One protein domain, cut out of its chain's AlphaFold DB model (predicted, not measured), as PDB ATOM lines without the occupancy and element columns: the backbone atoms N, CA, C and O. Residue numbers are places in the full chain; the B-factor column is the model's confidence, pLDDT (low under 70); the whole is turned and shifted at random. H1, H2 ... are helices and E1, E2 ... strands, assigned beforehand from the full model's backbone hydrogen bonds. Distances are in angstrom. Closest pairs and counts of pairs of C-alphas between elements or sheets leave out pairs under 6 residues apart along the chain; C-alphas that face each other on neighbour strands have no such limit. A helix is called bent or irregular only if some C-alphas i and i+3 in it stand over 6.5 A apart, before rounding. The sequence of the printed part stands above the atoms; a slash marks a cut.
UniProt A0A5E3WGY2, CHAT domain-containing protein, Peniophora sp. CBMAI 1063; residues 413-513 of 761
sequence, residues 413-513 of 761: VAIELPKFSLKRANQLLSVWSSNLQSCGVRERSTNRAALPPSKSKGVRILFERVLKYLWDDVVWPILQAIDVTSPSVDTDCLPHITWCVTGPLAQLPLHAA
ATOM      1  N   VAL A 413      96.844  35.901  92.632       71.12
ATOM      2  CA  VAL A 413      96.960  36.551  91.324       71.12
ATOM      3  C   VAL A 413      98.270  36.123  90.672       71.12
ATOM      4  O   VAL A 413      99.342  36.297  91.245       71.12
ATOM      5  N   ALA A 414      98.201  35.552  89.470       74.62
ATOM      6  CA  ALA A 414      99.387  35.239  88.679       74.62
ATOM      7  C   ALA A 414      99.785  36.459  87.837       74.62
ATOM      8  O   ALA A 414      99.013  36.900  86.987       74.62
ATOM      9  N   ILE A 415     100.987  36.994  88.063       78.75
ATOM     10  CA  ILE A 415     101.516  38.151  87.328       78.75
ATOM     11  C   ILE A 415     102.558  37.657  86.326       78.75
ATOM     12  O   ILE A 415     103.573  37.084  86.726       78.75
ATOM     13  N   GLU A 416     102.323  37.860  85.028       77.50
ATOM     14  CA  GLU A 416     103.281  37.480  83.984       77.50
ATOM     15  C   GLU A 416     104.519  38.387  84.000       77.50
ATOM     16  O   GLU A 416     104.405  39.614  84.022       77.50
ATOM     17  N   LEU A 417     105.716  37.792  83.923       84.25
ATOM     18  CA  LEU A 417     106.988  38.522  83.840       84.25
ATOM     19  C   LEU A 417     107.689  38.258  82.491       84.25
ATOM     20  O   LEU A 417     108.735  37.610  82.451       84.25
ATOM     21  N   PRO A 418     107.166  38.766  81.358       75.56
ATOM     22  CA  PRO A 418     107.616  38.369  80.015       75.56
ATOM     23  C   PRO A 418     109.066  38.758  79.696       75.56
ATOM     24  O   PRO A 418     109.695  38.184  78.809       75.56
ATOM     25  N   LYS A 419     109.616  39.751  80.406       83.19
ATOM     26  CA  LYS A 419     111.007  40.201  80.243       83.19
ATOM     27  C   LYS A 419     111.988  39.456  81.143       83.19
ATOM     28  O   LYS A 419     113.194  39.650  80.994       83.19
ATOM     29  N   PHE A 420     111.502  38.617  82.055       85.44
ATOM     30  CA  PHE A 420     112.313  37.931  83.048       85.44
ATOM     31  C   PHE A 420     112.333  36.422  82.791       85.44
ATOM     32  O   PHE A 420     111.329  35.810  82.450       85.44
ATOM     33  N   SER A 421     113.505  35.804  82.916       82.69
ATOM     34  CA  SER A 421     113.694  34.369  82.688       82.69
ATOM     35  C   SER A 421     114.818  33.837  83.564       82.69
ATOM     36  O   SER A 421     115.659  34.612  84.024       82.69
ATOM     37  N   LEU A 422     114.903  32.515  83.738       78.31
ATOM     38  CA  LEU A 422     116.002  31.883  84.479       78.31
ATOM     39  C   LEU A 422     117.376  32.271  83.909       78.31
ATOM     40  O   LEU A 422     118.311  32.569  84.652       78.31
ATOM     41  N   LYS A 423     117.498  32.340  82.577       80.44
ATOM     42  CA  LYS A 423     118.719  32.807  81.906       80.44
ATOM     43  C   LYS A 423     119.063  34.241  82.309       80.44
ATOM     44  O   LYS A 423     120.225  34.537  82.579       80.44
ATOM     45  N   ARG A 424     118.064  35.125  82.369       86.12
ATOM     46  CA  ARG A 424     118.262  36.523  82.762       86.12
ATOM     47  C   ARG A 424     118.598  36.659  84.246       86.12
ATOM     48  O   ARG A 424     119.515  37.404  84.572       86.12
ATOM     49  N   ALA A 425     117.951  35.893  85.121       87.62
ATOM     50  CA  ALA A 425     118.274  35.847  86.546       87.62
ATOM     51  C   ALA A 425     119.736  35.418  86.781       87.62
ATOM     52  O   ALA A 425     120.468  36.101  87.492       87.62
ATOM     53  N   ASN A 426     120.198  34.363  86.098       83.94
ATOM     54  CA  ASN A 426     121.595  33.916  86.150       83.94
ATOM     55  C   ASN A 426     122.584  34.978  85.645       83.94
ATOM     56  O   ASN A 426     123.645  35.171  86.235       83.94
ATOM     57  N   GLN A 427     122.244  35.694  84.569       88.50
ATOM     58  CA  GLN A 427     123.073  36.792  84.060       88.50
ATOM     59  C   GLN A 427     123.197  37.932  85.076       88.50
ATOM     60  O   GLN A 427     124.300  38.427  85.304       88.50
ATOM     61  N   LEU A 428     122.082  38.341  85.689       91.88
ATOM     62  CA  LEU A 428     122.076  39.396  86.701       91.88
ATOM     63  C   LEU A 428     122.863  38.982  87.945       91.88
ATOM     64  O   LEU A 428     123.686  39.765  88.411       91.88
ATOM     65  N   LEU A 429     122.667  37.751  88.427       88.50
ATOM     66  CA  LEU A 429     123.416  37.203  89.558       88.50
ATOM     67  C   LEU A 429     124.917  37.167  89.261       88.50
ATOM     68  O   LEU A 429     125.705  37.682  90.042       88.50
ATOM     69  N   SER A 430     125.321  36.674  88.088       86.12
ATOM     70  CA  SER A 430     126.734  36.629  87.692       86.12
ATOM     71  C   SER A 430     127.395  38.015  87.688       86.12
ATOM     72  O   SER A 430     128.520  38.165  88.178       86.12
ATOM     73  N   VAL A 431     126.700  39.042  87.179       89.12
ATOM     74  CA  VAL A 431     127.192  40.431  87.201       89.12
ATOM     75  C   VAL A 431     127.249  40.965  88.631       89.12
ATOM     76  O   VAL A 431     128.248  41.579  89.001       89.12
ATOM     77  N   TRP A 432     126.210  40.722  89.433       89.75
ATOM     78  CA  TRP A 432     126.132  41.148  90.830       89.75
ATOM     79  C   TRP A 432     127.288  40.581  91.662       89.75
ATOM     80  O   TRP A 432     128.058  41.341  92.256       89.75
ATOM     81  N   SER A 433     127.469  39.263  91.615       83.75
ATOM     82  CA  SER A 433     128.509  38.514  92.321       83.75
ATOM     83  C   SER A 433     129.918  38.951  91.918       83.75
ATOM     84  O   SER A 433     130.746  39.297  92.764       83.75
ATOM     85  N   SER A 434     130.185  39.070  90.612       81.62
ATOM     86  CA  SER A 434     131.485  39.552  90.111       81.62
ATOM     87  C   SER A 434     131.813  40.970  90.604       81.62
ATOM     88  O   SER A 434     132.973  41.309  90.863       81.62
ATOM     89  N   ASN A 435     130.788  41.812  90.751       86.00
ATOM     90  CA  ASN A 435     130.944  43.184  91.215       86.00
ATOM     91  C   ASN A 435     131.193  43.261  92.731       86.00
ATOM     92  O   ASN A 435     132.055  44.024  93.165       86.00
ATOM     93  N   LEU A 436     130.516  42.429  93.534       83.06
ATOM     94  CA  LEU A 436     130.800  42.281  94.969       83.06
ATOM     95  C   LEU A 436     132.251  41.840  95.213       83.06
ATOM     96  O   LEU A 436     132.958  42.460  96.011       83.06
ATOM     97  N   GLN A 437     132.731  40.842  94.466       77.25
ATOM     98  CA  GLN A 437     134.118  40.370  94.556       77.25
ATOM     99  C   GLN A 437     135.130  41.475  94.224       77.25
ATOM    100  O   GLN A 437     136.145  41.622  94.906       77.25
ATOM    101  N   SER A 438     134.835  42.294  93.211       78.31
ATOM    102  CA  SER A 438     135.689  43.419  92.803       78.31
ATOM    103  C   SER A 438     135.793  44.515  93.874       78.31
ATOM    104  O   SER A 438     136.788  45.239  93.919       78.31
ATOM    105  N   CYS A 439     134.802  44.618  94.766       77.75
ATOM    106  CA  CYS A 439     134.826  45.483  95.949       77.75
ATOM    107  C   CYS A 439     135.592  44.889  97.141       77.75
ATOM    108  O   CYS A 439     135.647  45.520  98.194       77.75
ATOM    109  N   GLY A 440     136.134  43.672  97.020       66.50
ATOM    110  CA  GLY A 440     136.727  42.946  98.145       66.50
ATOM    111  C   GLY A 440     135.696  42.446  99.162       66.50
ATOM    112  O   GLY A 440     136.073  42.051 100.266       66.50
ATOM    113  N   VAL A 441     134.404  42.449  98.810       69.25
ATOM    114  CA  VAL A 441     133.350  41.859  99.637       69.25
ATOM    115  C   VAL A 441     133.429  40.346  99.467       69.25
ATOM    116  O   VAL A 441     133.382  39.830  98.351       69.25
ATOM    117  N   ARG A 442     133.582  39.616 100.577       60.09
ATOM    118  CA  ARG A 442     133.591  38.150 100.545       60.09
ATOM    119  C   ARG A 442     132.179  37.648 100.238       60.09
ATOM    120  O   ARG A 442     131.256  37.862 101.022       60.09
ATOM    121  N   GLU A 443     132.040  36.950  99.117       52.88
ATOM    122  CA  GLU A 443     130.839  36.213  98.708       52.88
ATOM    123  C   GLU A 443     131.143  34.701  98.686       52.88
ATOM    124  O   GLU A 443     132.305  34.295  98.601       52.88
ATOM    125  N   ARG A 444     130.101  33.864  98.759       50.03
ATOM    126  CA  ARG A 444     130.138  32.386  98.780       50.03
ATOM    127  C   ARG A 444     130.903  31.747  97.597       50.03
ATOM    128  O   ARG A 444     131.274  30.576  97.681       50.03
ATOM    129  N   SER A 445     131.168  32.493  96.521       35.94
ATOM    130  CA  SER A 445     131.434  31.951  95.184       35.94
ATOM    131  C   SER A 445     132.907  31.691  94.811       35.94
ATOM    132  O   SER A 445     133.151  30.758  94.051       35.94
ATOM    133  N   THR A 446     133.944  32.356  95.356       37.22
ATOM    134  CA  THR A 446     135.349  31.974  95.032       37.22
ATOM    135  C   THR A 446     136.405  32.380  96.070       37.22
ATOM    136  O   THR A 446     136.586  33.559  96.359       37.22
ATOM    137  N   ASN A 447     137.207  31.411  96.539       32.47
ATOM    138  CA  ASN A 447     138.464  31.653  97.264       32.47
ATOM    139  C   ASN A 447     139.588  32.014  96.274       32.47
ATOM    140  O   ASN A 447     140.324  31.144  95.804       32.47
ATOM    141  N   ARG A 448     139.757  33.302  95.968       33.88
ATOM    142  CA  ARG A 448     141.039  33.860  95.510       33.88
ATOM    143  C   ARG A 448     141.379  35.081  96.358       33.88
ATOM    144  O   ARG A 448     140.486  35.805  96.784       33.88
ATOM    145  N   ALA A 449     142.669  35.249  96.646       33.72
ATOM    146  CA  ALA A 449     143.189  36.341  97.464       33.72
ATOM    147  C   ALA A 449     142.667  37.702  96.972       33.72
ATOM    148  O   ALA A 449     142.625  37.950  95.766       33.72
ATOM    149  N   ALA A 450     142.270  38.556  97.920       36.19
ATOM    150  CA  ALA A 450     141.751  39.890  97.655       36.19
ATOM    151  C   ALA A 450     142.736  40.693  96.790       36.19
ATOM    152  O   ALA A 450     143.887  40.903  97.179       36.19
ATOM    153  N   LEU A 451     142.284  41.133  95.616       37.81
ATOM    154  CA  LEU A 451     142.982  42.139  94.818       37.81
ATOM    155  C   LEU A 451     142.740  43.528  95.438       37.81
ATOM    156  O   LEU A 451     141.678  43.756  96.021       37.81
ATOM    157  N   PRO A 452     143.697  44.465  95.331       35.09
ATOM    158  CA  PRO A 452     143.520  45.819  95.845       35.09
ATOM    159  C   PRO A 452     142.353  46.536  95.137       35.09
ATOM    160  O   PRO A 452     142.144  46.320  93.939       35.09
ATOM    161  N   PRO A 453     141.597  47.395  95.849       40.75
ATOM    162  CA  PRO A 453     140.396  48.031  95.319       40.75
ATOM    163  C   PRO A 453     140.704  48.882  94.078       40.75
ATOM    164  O   PRO A 453     141.523  49.802  94.108       40.75
ATOM    165  N   SER A 454     140.023  48.569  92.975       40.62
ATOM    166  CA  SER A 454     140.052  49.342  91.729       40.62
ATOM    167  C   SER A 454     139.136  50.574  91.819       40.62
ATOM    168  O   SER A 454     138.180  50.606  92.594       40.62
ATOM    169  N   LYS A 455     139.432  51.618  91.031       41.06
ATOM    170  CA  LYS A 455     138.782  52.944  91.071       41.06
ATOM    171  C   LYS A 455     137.236  52.860  91.016       41.06
ATOM    172  O   LYS A 455     136.653  52.257  90.120       41.06
ATOM    173  N   SER A 456     136.586  53.568  91.945       56.66
ATOM    174  CA  SER A 456     135.203  53.384  92.435       56.66
ATOM    175  C   SER A 456     134.027  53.659  91.480       56.66
ATOM    176  O   SER A 456     132.911  53.225  91.763       56.66
ATOM    177  N   LYS A 457     134.217  54.364  90.354       57.94
ATOM    178  CA  LYS A 457     133.086  54.781  89.494       57.94
ATOM    179  C   LYS A 457     132.498  53.650  88.638       57.94
ATOM    180  O   LYS A 457     131.287  53.602  88.470       57.94
ATOM    181  N   GLY A 458     133.326  52.741  88.116       61.81
ATOM    182  CA  GLY A 458     132.864  51.663  87.222       61.81
ATOM    183  C   GLY A 458     132.052  50.578  87.935       61.81
ATOM    184  O   GLY A 458     131.065  50.087  87.399       61.81
ATOM    185  N   VAL A 459     132.431  50.263  89.176       70.44
ATOM    186  CA  VAL A 459     131.761  49.269  90.031       70.44
ATOM    187  C   VAL A 459     130.349  49.730  90.414       70.44
ATOM    188  O   VAL A 459     129.397  48.956  90.345       70.44
ATOM    189  N   ARG A 460     130.176  51.012  90.761       80.50
ATOM    190  CA  ARG A 460     128.860  51.568  91.107       80.50
ATOM    191  C   ARG A 460     127.853  51.420  89.959       80.50
ATOM    192  O   ARG A 460     126.745  50.952  90.191       80.50
ATOM    193  N   ILE A 461     128.269  51.721  88.727       84.06
ATOM    194  CA  ILE A 461     127.418  51.635  87.526       84.06
ATOM    195  C   ILE A 461     126.860  50.218  87.322       84.06
ATOM    196  O   ILE A 461     125.717  50.053  86.893       84.06
ATOM    197  N   LEU A 462     127.640  49.178  87.633       87.94
ATOM    198  CA  LEU A 462     127.184  47.794  87.495       87.94
ATOM    199  C   LEU A 462     126.110  47.428  88.529       87.94
ATOM    200  O   LEU A 462     125.138  46.768  88.160       87.94
ATOM    201  N   PHE A 463     126.227  47.899  89.778       91.25
ATOM    202  CA  PHE A 463     125.165  47.731  90.779       91.25
ATOM    203  C   PHE A 463     123.884  48.447  90.346       91.25
ATOM    204  O   PHE A 463     122.829  47.819  90.296       91.25
ATOM    205  N   GLU A 464     123.983  49.719  89.951       93.44
ATOM    206  CA  GLU A 464     122.834  50.507  89.480       93.44
ATOM    207  C   GLU A 464     122.131  49.823  88.302       93.44
ATOM    208  O   GLU A 464     120.904  49.779  88.244       93.44
ATOM    209  N   ARG A 465     122.901  49.223  87.388       93.62
ATOM    210  CA  ARG A 465     122.360  48.495  86.239       93.62
ATOM    211  C   ARG A 465     121.589  47.241  86.646       93.62
ATOM    212  O   ARG A 465     120.505  47.015  86.113       93.62
ATOM    213  N   VAL A 466     122.122  46.426  87.558       95.31
ATOM    214  CA  VAL A 466     121.414  45.229  88.043       95.31
ATOM    215  C   VAL A 466     120.144  45.628  88.795       95.31
ATOM    216  O   VAL A 466     119.080  45.094  88.490       95.31
ATOM    217  N   LEU A 467     120.221  46.607  89.704       96.94
ATOM    218  CA  LEU A 467     119.060  47.092  90.462       96.94
ATOM    219  C   LEU A 467     117.985  47.696  89.554       96.94
ATOM    220  O   LEU A 467     116.796  47.500  89.807       96.94
ATOM    221  N   LYS A 468     118.389  48.364  88.466       96.12
ATOM    222  CA  LYS A 468     117.464  48.865  87.449       96.12
ATOM    223  C   LYS A 468     116.755  47.735  86.705       96.12
ATOM    224  O   LYS A 468     115.556  47.836  86.482       96.12
ATOM    225  N   TYR A 469     117.453  46.661  86.334       95.94
ATOM    226  CA  TYR A 469     116.794  45.519  85.694       95.94
ATOM    227  C   TYR A 469     115.858  44.776  86.649       95.94
ATOM    228  O   TYR A 469     114.766  44.405  86.239       95.94
ATOM    229  N   LEU A 470     116.234  44.612  87.922       96.44
ATOM    230  CA  LEU A 470     115.322  44.068  88.936       96.44
ATOM    231  C   LEU A 470     114.066  44.933  89.084       96.44
ATOM    232  O   LEU A 470     112.967  44.403  89.228       96.44
ATOM    233  N   TRP A 471     114.219  46.258  89.006       96.25
ATOM    234  CA  TRP A 471     113.093  47.182  88.997       96.25
ATOM    235  C   TRP A 471     112.205  46.991  87.765       96.25
ATOM    236  O   TRP A 471     111.030  46.674  87.909       96.25
ATOM    237  N   ASP A 472     112.769  47.146  86.565       94.62
ATOM    238  CA  ASP A 472     112.014  47.165  85.308       94.62
ATOM    239  C   ASP A 472     111.371  45.804  84.976       94.62
ATOM    240  O   ASP A 472     110.271  45.766  84.423       94.62
ATOM    241  N   ASP A 473     112.060  44.696  85.277       93.56
ATOM    242  CA  ASP A 473     111.674  43.357  84.818       93.56
ATOM    243  C   ASP A 473     110.909  42.538  85.876       93.56
ATOM    244  O   ASP A 473     110.263  41.558  85.506       93.56
ATOM    245  N   VAL A 474     110.982  42.901  87.167       93.50
ATOM    246  CA  VAL A 474     110.375  42.124  88.271       93.50
ATOM    247  C   VAL A 474     109.520  42.993  89.188       93.50
ATOM    248  O   VAL A 474     108.315  42.780  89.288       93.50
ATOM    249  N   VAL A 475     110.120  43.973  89.865       94.94
ATOM    250  CA  VAL A 475     109.448  44.705  90.950       94.94
ATOM    251  C   VAL A 475     108.341  45.612  90.427       94.94
ATOM    252  O   VAL A 475     107.238  45.591  90.961       94.94
ATOM    253  N   TRP A 476     108.607  46.398  89.384       94.19
ATOM    254  CA  TRP A 476     107.632  47.350  88.862       94.19
ATOM    255  C   TRP A 476     106.366  46.676  88.308       94.19
ATOM    256  O   TRP A 476     105.284  47.085  88.724       94.19
ATOM    257  N   PRO A 477     106.447  45.612  87.477       91.81
ATOM    258  CA  PRO A 477     105.259  44.860  87.067       91.81
ATOM    259  C   PRO A 477     104.415  44.359  88.246       91.81
ATOM    260  O   PRO A 477     103.189  44.409  88.184       91.81
ATOM    261  N   ILE A 478     105.064  43.920  89.331       90.44
ATOM    262  CA  ILE A 478     104.368  43.456  90.537       90.44
ATOM    263  C   ILE A 478     103.662  44.619  91.233       90.44
ATOM    264  O   ILE A 478     102.470  44.515  91.495       90.44
ATOM    265  N   LEU A 479     104.360  45.733  91.475       91.00
ATOM    266  CA  LEU A 479     103.784  46.925  92.111       91.00
ATOM    267  C   LEU A 479     102.593  47.492  91.323       91.00
ATOM    268  O   LEU A 479     101.596  47.883  91.925       91.00
ATOM    269  N   GLN A 480     102.666  47.487  89.989       89.62
ATOM    270  CA  GLN A 480     101.553  47.895  89.128       89.62
ATOM    271  C   GLN A 480     100.341  46.972  89.267       89.62
ATOM    272  O   GLN A 480      99.218  47.456  89.303       89.62
ATOM    273  N   ALA A 481     100.560  45.659  89.346       84.25
ATOM    274  CA  ALA A 481      99.478  44.684  89.457       84.25
ATOM    275  C   ALA A 481      98.754  44.726  90.814       84.25
ATOM    276  O   ALA A 481      97.627  44.250  90.907       84.25
ATOM    277  N   ILE A 482      99.395  45.275  91.851       82.50
ATOM    278  CA  ILE A 482      98.830  45.413  93.204       82.50
ATOM    279  C   ILE A 482      98.440  46.862  93.542       82.50
ATOM    280  O   ILE A 482      98.249  47.188  94.711       82.50
ATOM    281  N   ASP A 483      98.370  47.737  92.533       85.56
ATOM    282  CA  ASP A 483      98.006  49.157  92.637       85.56
ATOM    283  C   ASP A 483      98.904  50.019  93.555       85.56
ATOM    284  O   ASP A 483      98.548  51.134  93.941       85.56
ATOM    285  N   VAL A 484     100.135  49.577  93.836       86.75
ATOM    286  CA  VAL A 484     101.141  50.348  94.592       86.75
ATOM    287  C   VAL A 484     101.989  51.169  93.615       86.75
ATOM    288  O   VAL A 484     103.143  50.868  93.321       86.75
ATOM    289  N   THR A 485     101.391  52.221  93.056       85.38
ATOM    290  CA  THR A 485     102.002  53.012  91.966       85.38
ATOM    291  C   THR A 485     102.550  54.370  92.394       85.38
ATOM    292  O   THR A 485     103.259  55.013  91.619       85.38
ATOM    293  N   SER A 486     102.258  54.809  93.620       84.44
ATOM    294  CA  SER A 486     102.684  56.108  94.150       84.44
ATOM    295  C   SER A 486     103.636  55.932  95.335       84.44
ATOM    296  O   SER A 486     103.336  55.132  96.222       84.44
ATOM    297  N   PRO A 487     104.768  56.659  95.380       82.62
ATOM    298  CA  PRO A 487     105.668  56.607  96.523       82.62
ATOM    299  C   PRO A 487     105.059  57.327  97.735       82.62
ATOM    300  O   PRO A 487     104.376  58.341  97.577       82.62
ATOM    301  N   SER A 488     105.360  56.850  98.944       77.31
ATOM    302  CA  SER A 488     105.049  57.539 100.204       77.31
ATOM    303  C   SER A 488     106.337  57.974 100.896       77.31
ATOM    304  O   SER A 488     107.358  57.292 100.832       77.31
ATOM    305  N   VAL A 489     106.283  59.128 101.565       67.81
ATOM    306  CA  VAL A 489     107.362  59.607 102.448       67.81
ATOM    307  C   VAL A 489     107.150  59.118 103.886       67.81
ATOM    308  O   VAL A 489     108.094  59.092 104.673       67.81
ATOM    309  N   ASP A 490     105.919  58.724 104.218       74.25
ATOM    310  CA  ASP A 490     105.569  58.157 105.514       74.25
ATOM    311  C   ASP A 490     105.729  56.635 105.482       74.25
ATOM    312  O   ASP A 490     104.951  55.930 104.827       74.25
ATOM    313  N   THR A 491     106.758  56.158 106.181       67.56
ATOM    314  CA  THR A 491     107.106  54.740 106.301       67.56
ATOM    315  C   THR A 491     106.029  53.943 107.025       67.56
ATOM    316  O   THR A 491     105.824  52.779 106.688       67.56
ATOM    317  N   ASP A 492     105.303  54.556 107.965       68.19
ATOM    318  CA  ASP A 492     104.243  53.878 108.723       68.19
ATOM    319  C   ASP A 492     102.987  53.638 107.861       68.19
ATOM    320  O   ASP A 492     102.126  52.837 108.220       68.19
ATOM    321  N   CYS A 493     102.913  54.280 106.689       71.81
ATOM    322  CA  CYS A 493     101.859  54.091 105.692       71.81
ATOM    323  C   CYS A 493     102.278  53.199 104.507       71.81
ATOM    324  O   CYS A 493     101.475  52.987 103.594       71.81
ATOM    325  N   LEU A 494     103.524  52.708 104.462       87.75
ATOM    326  CA  LEU A 494     103.983  51.864 103.358       87.75
ATOM    327  C   LEU A 494     103.420  50.440 103.479       87.75
ATOM    328  O   LEU A 494     103.466  49.864 104.561       87.75
ATOM    329  N   PRO A 495     102.960  49.815 102.380       89.44
ATOM    330  CA  PRO A 495     102.582  48.407 102.393       89.44
ATOM    331  C   PRO A 495     103.795  47.503 102.654       89.44
ATOM    332  O   PRO A 495     104.911  47.766 102.194       89.44
ATOM    333  N   HIS A 496     103.561  46.389 103.345       89.81
ATOM    334  CA  HIS A 496     104.564  45.361 103.603       89.81
ATOM    335  C   HIS A 496     104.463  44.233 102.565       89.81
ATOM    336  O   HIS A 496     103.432  43.575 102.439       89.81
ATOM    337  N   ILE A 497     105.546  43.994 101.823       91.75
ATOM    338  CA  ILE A 497     105.660  42.921 100.829       91.75
ATOM    339  C   ILE A 497     106.637  41.857 101.336       91.75
ATOM    340  O   ILE A 497     107.792  42.158 101.641       91.75
ATOM    341  N   THR A 498     106.194  40.597 101.366       92.44
ATOM    342  CA  THR A 498     107.052  39.443 101.674       92.44
ATOM    343  C   THR A 498     107.395  38.656 100.404       92.44
ATOM    344  O   THR A 498     106.532  38.043  99.780       92.44
ATOM    345  N   TRP A 499     108.675  38.635 100.037       92.25
ATOM    346  CA  TRP A 499     109.216  37.959  98.859       92.25
ATOM    347  C   TRP A 499     109.512  36.479  99.148       92.25
ATOM    348  O   TRP A 499     110.425  36.151  99.908       92.25
ATOM    349  N   CYS A 500     108.777  35.569  98.504       89.75
ATOM    350  CA  CYS A 500     109.087  34.135  98.475       89.75
ATOM    351  C   CYS A 500     109.757  33.796  97.137       89.75
ATOM    352  O   CYS A 500     109.080  33.530  96.146       89.75
ATOM    353  N   VAL A 501     111.087  33.860  97.094       85.81
ATOM    354  CA  VAL A 501     111.892  33.723  95.868       85.81
ATOM    355  C   VAL A 501     112.698  32.426  95.871       85.81
ATOM    356  O   VAL A 501     113.138  31.973  96.923       85.81
ATOM    357  N   THR A 502     112.915  31.847  94.690       79.25
ATOM    358  CA  THR A 502     113.695  30.613  94.492       79.25
ATOM    359  C   THR A 502     114.787  30.806  93.437       79.25
ATOM    360  O   THR A 502     114.817  31.815  92.718       79.25
ATOM    361  N   GLY A 503     115.713  29.851  93.353       77.69
ATOM    362  CA  GLY A 503     116.784  29.849  92.367       77.69
ATOM    363  C   GLY A 503     117.703  31.080  92.452       77.69
ATOM    364  O   GLY A 503     117.900  31.660  93.524       77.69
ATOM    365  N   PRO A 504     118.267  31.533  91.316       81.44
ATOM    366  CA  PRO A 504     119.175  32.684  91.278       81.44
ATOM    367  C   PRO A 504     118.562  33.996  91.789       81.44
ATOM    368  O   PRO A 504     119.286  34.877  92.250       81.44
ATOM    369  N   LEU A 505     117.233  34.144  91.722       86.31
ATOM    370  CA  LEU A 505     116.546  35.352  92.182       86.31
ATOM    371  C   LEU A 505     116.618  35.514  93.706       86.31
ATOM    372  O   LEU A 505     116.661  36.643  94.187       86.31
ATOM    373  N   ALA A 506     116.706  34.411  94.458       84.19
ATOM    374  CA  ALA A 506     116.845  34.439  95.914       84.19
ATOM    375  C   ALA A 506     118.147  35.098  96.402       84.19
ATOM    376  O   ALA A 506     118.246  35.496  97.559       84.19
ATOM    377  N   GLN A 507     119.136  35.251  95.519       81.94
ATOM    378  CA  GLN A 507     120.425  35.873  95.819       81.94
ATOM    379  C   GLN A 507     120.513  37.335  95.347       81.94
ATOM    380  O   GLN A 507     121.536  37.990  95.542       81.94
ATOM    381  N   LEU A 508     119.448  37.868  94.740       90.56
ATOM    382  CA  LEU A 508     119.394  39.234  94.226       90.56
ATOM    383  C   LEU A 508     118.582  40.147  95.166       90.56
ATOM    384  O   LEU A 508     117.517  39.758  95.652       90.56
ATOM    385  N   PRO A 509     119.036  41.388  95.422       93.62
ATOM    386  CA  PRO A 509     118.431  42.255  96.432       93.62
ATOM    387  C   PRO A 509     117.188  42.987  95.903       93.62
ATOM    388  O   PRO A 509     117.225  44.181  95.600       93.62
ATOM    389  N   LEU A 510     116.060  42.277  95.805       95.62
ATOM    390  CA  LEU A 510     114.771  42.864  95.402       95.62
ATOM    391  C   LEU A 510     114.373  44.087  96.239       95.62
ATOM    392  O   LEU A 510     113.902  45.066  95.674       95.62
ATOM    393  N   HIS A 511     114.647  44.074  97.545       95.88
ATOM    394  CA  HIS A 511     114.397  45.188  98.469       95.88
ATOM    395  C   HIS A 511     115.209  46.468  98.165       95.88
ATOM    396  O   HIS A 511     114.949  47.519  98.750       95.88
ATOM    397  N   ALA A 512     116.192  46.400  97.262       96.81
ATOM    398  CA  ALA A 512     116.979  47.538  96.796       96.81
ATOM    399  C   ALA A 512     116.745  47.860  95.311       96.81
ATOM    400  O   ALA A 512     117.419  48.735  94.763       96.81
ATOM    401  N   ALA A 513     115.811  47.179  94.637       97.38
ATOM    402  CA  ALA A 513     115.506  47.435  93.236       97.38
ATOM    403  C   ALA A 513     115.088  48.900  93.020       97.38
ATOM    404  O   ALA A 513     114.294  49.467  93.775       97.38
TER     405      ALA A 513
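AT A GLANCE: This is residues 413 to 513 of the 761 residues of the protein "CHAT domain-containing protein" of Peniophora sp. CBMAI 1063 (UniProt A0A5E3WGY2). A loose helical hairpin of H1 and the longer, kinked H2 has a long loop, residues 439 to 456, joining its two helices, and the short helix H3 packs on the first part of H1. Between H2 and H3 the backbone folds back through E2, and residues 486 to 493 stick out. The printed part has 101 residues with three named helices and two named strands, in the order E1, H1, H2, E2, H3; it is mostly helix, and no two strands pair. It is loose, with a radius of gyration of the C-alphas of 15.9 A and spans of 46 by 32 by 20 A.

IN THESE COORDINATES: E1 is residues 413 to 416, beginning at C-alpha 413 (96.960, 36.551, 91.324). H1, residues 422 to 438, is 24.3 A long. H2, residues 457 to 481, is 35.1 A long and ends at C-alpha 481 (99.478, 44.684, 89.457). It has a kink of 37 degrees near residue 471 and is irregular, but only just: C-alphas 473 and 476 are 7.0 A apart. E2 is residues 496 to 499. H3, residues 503 to 507, ends at C-alpha 507 (120.425, 35.873, 95.819).

HOW THE PARTS SIT: The closest C-alphas of E1 and H2, those of Ile 415 and Ile 478, are 6.8 A apart. H1 and H2 form a helical hairpin and touch, closest at the C-alphas of Leu 428 and Val 466, 6.0 A; H2 does so with residues 459 to 466 alone. They run opposite ways at a shallow tilt of 33 degrees, only just short of steep. H1 touches H3 with residues 422 to 429 alone, closest at the C-alphas of Ala 425 and Pro 504, 5.8 A. H2 and H3 are apart. Every O i to N i+4 pair is within hydrogen-bond range in H1, 17 of 21 in H2 and 0 of 1 in H3, where 2 of 2 O i to N i+3 pairs are.

THE WHOLE: The C-alphas of Val 413 and Pro 452, the two farthest apart, are 47.7 A apart. The printed part has no cut. The links H1 to H2 and H2 to E2 are long. The mean pLDDT of the printed part is 78.4; residues 440 to 458, 489 and 491 to 492 are under 70.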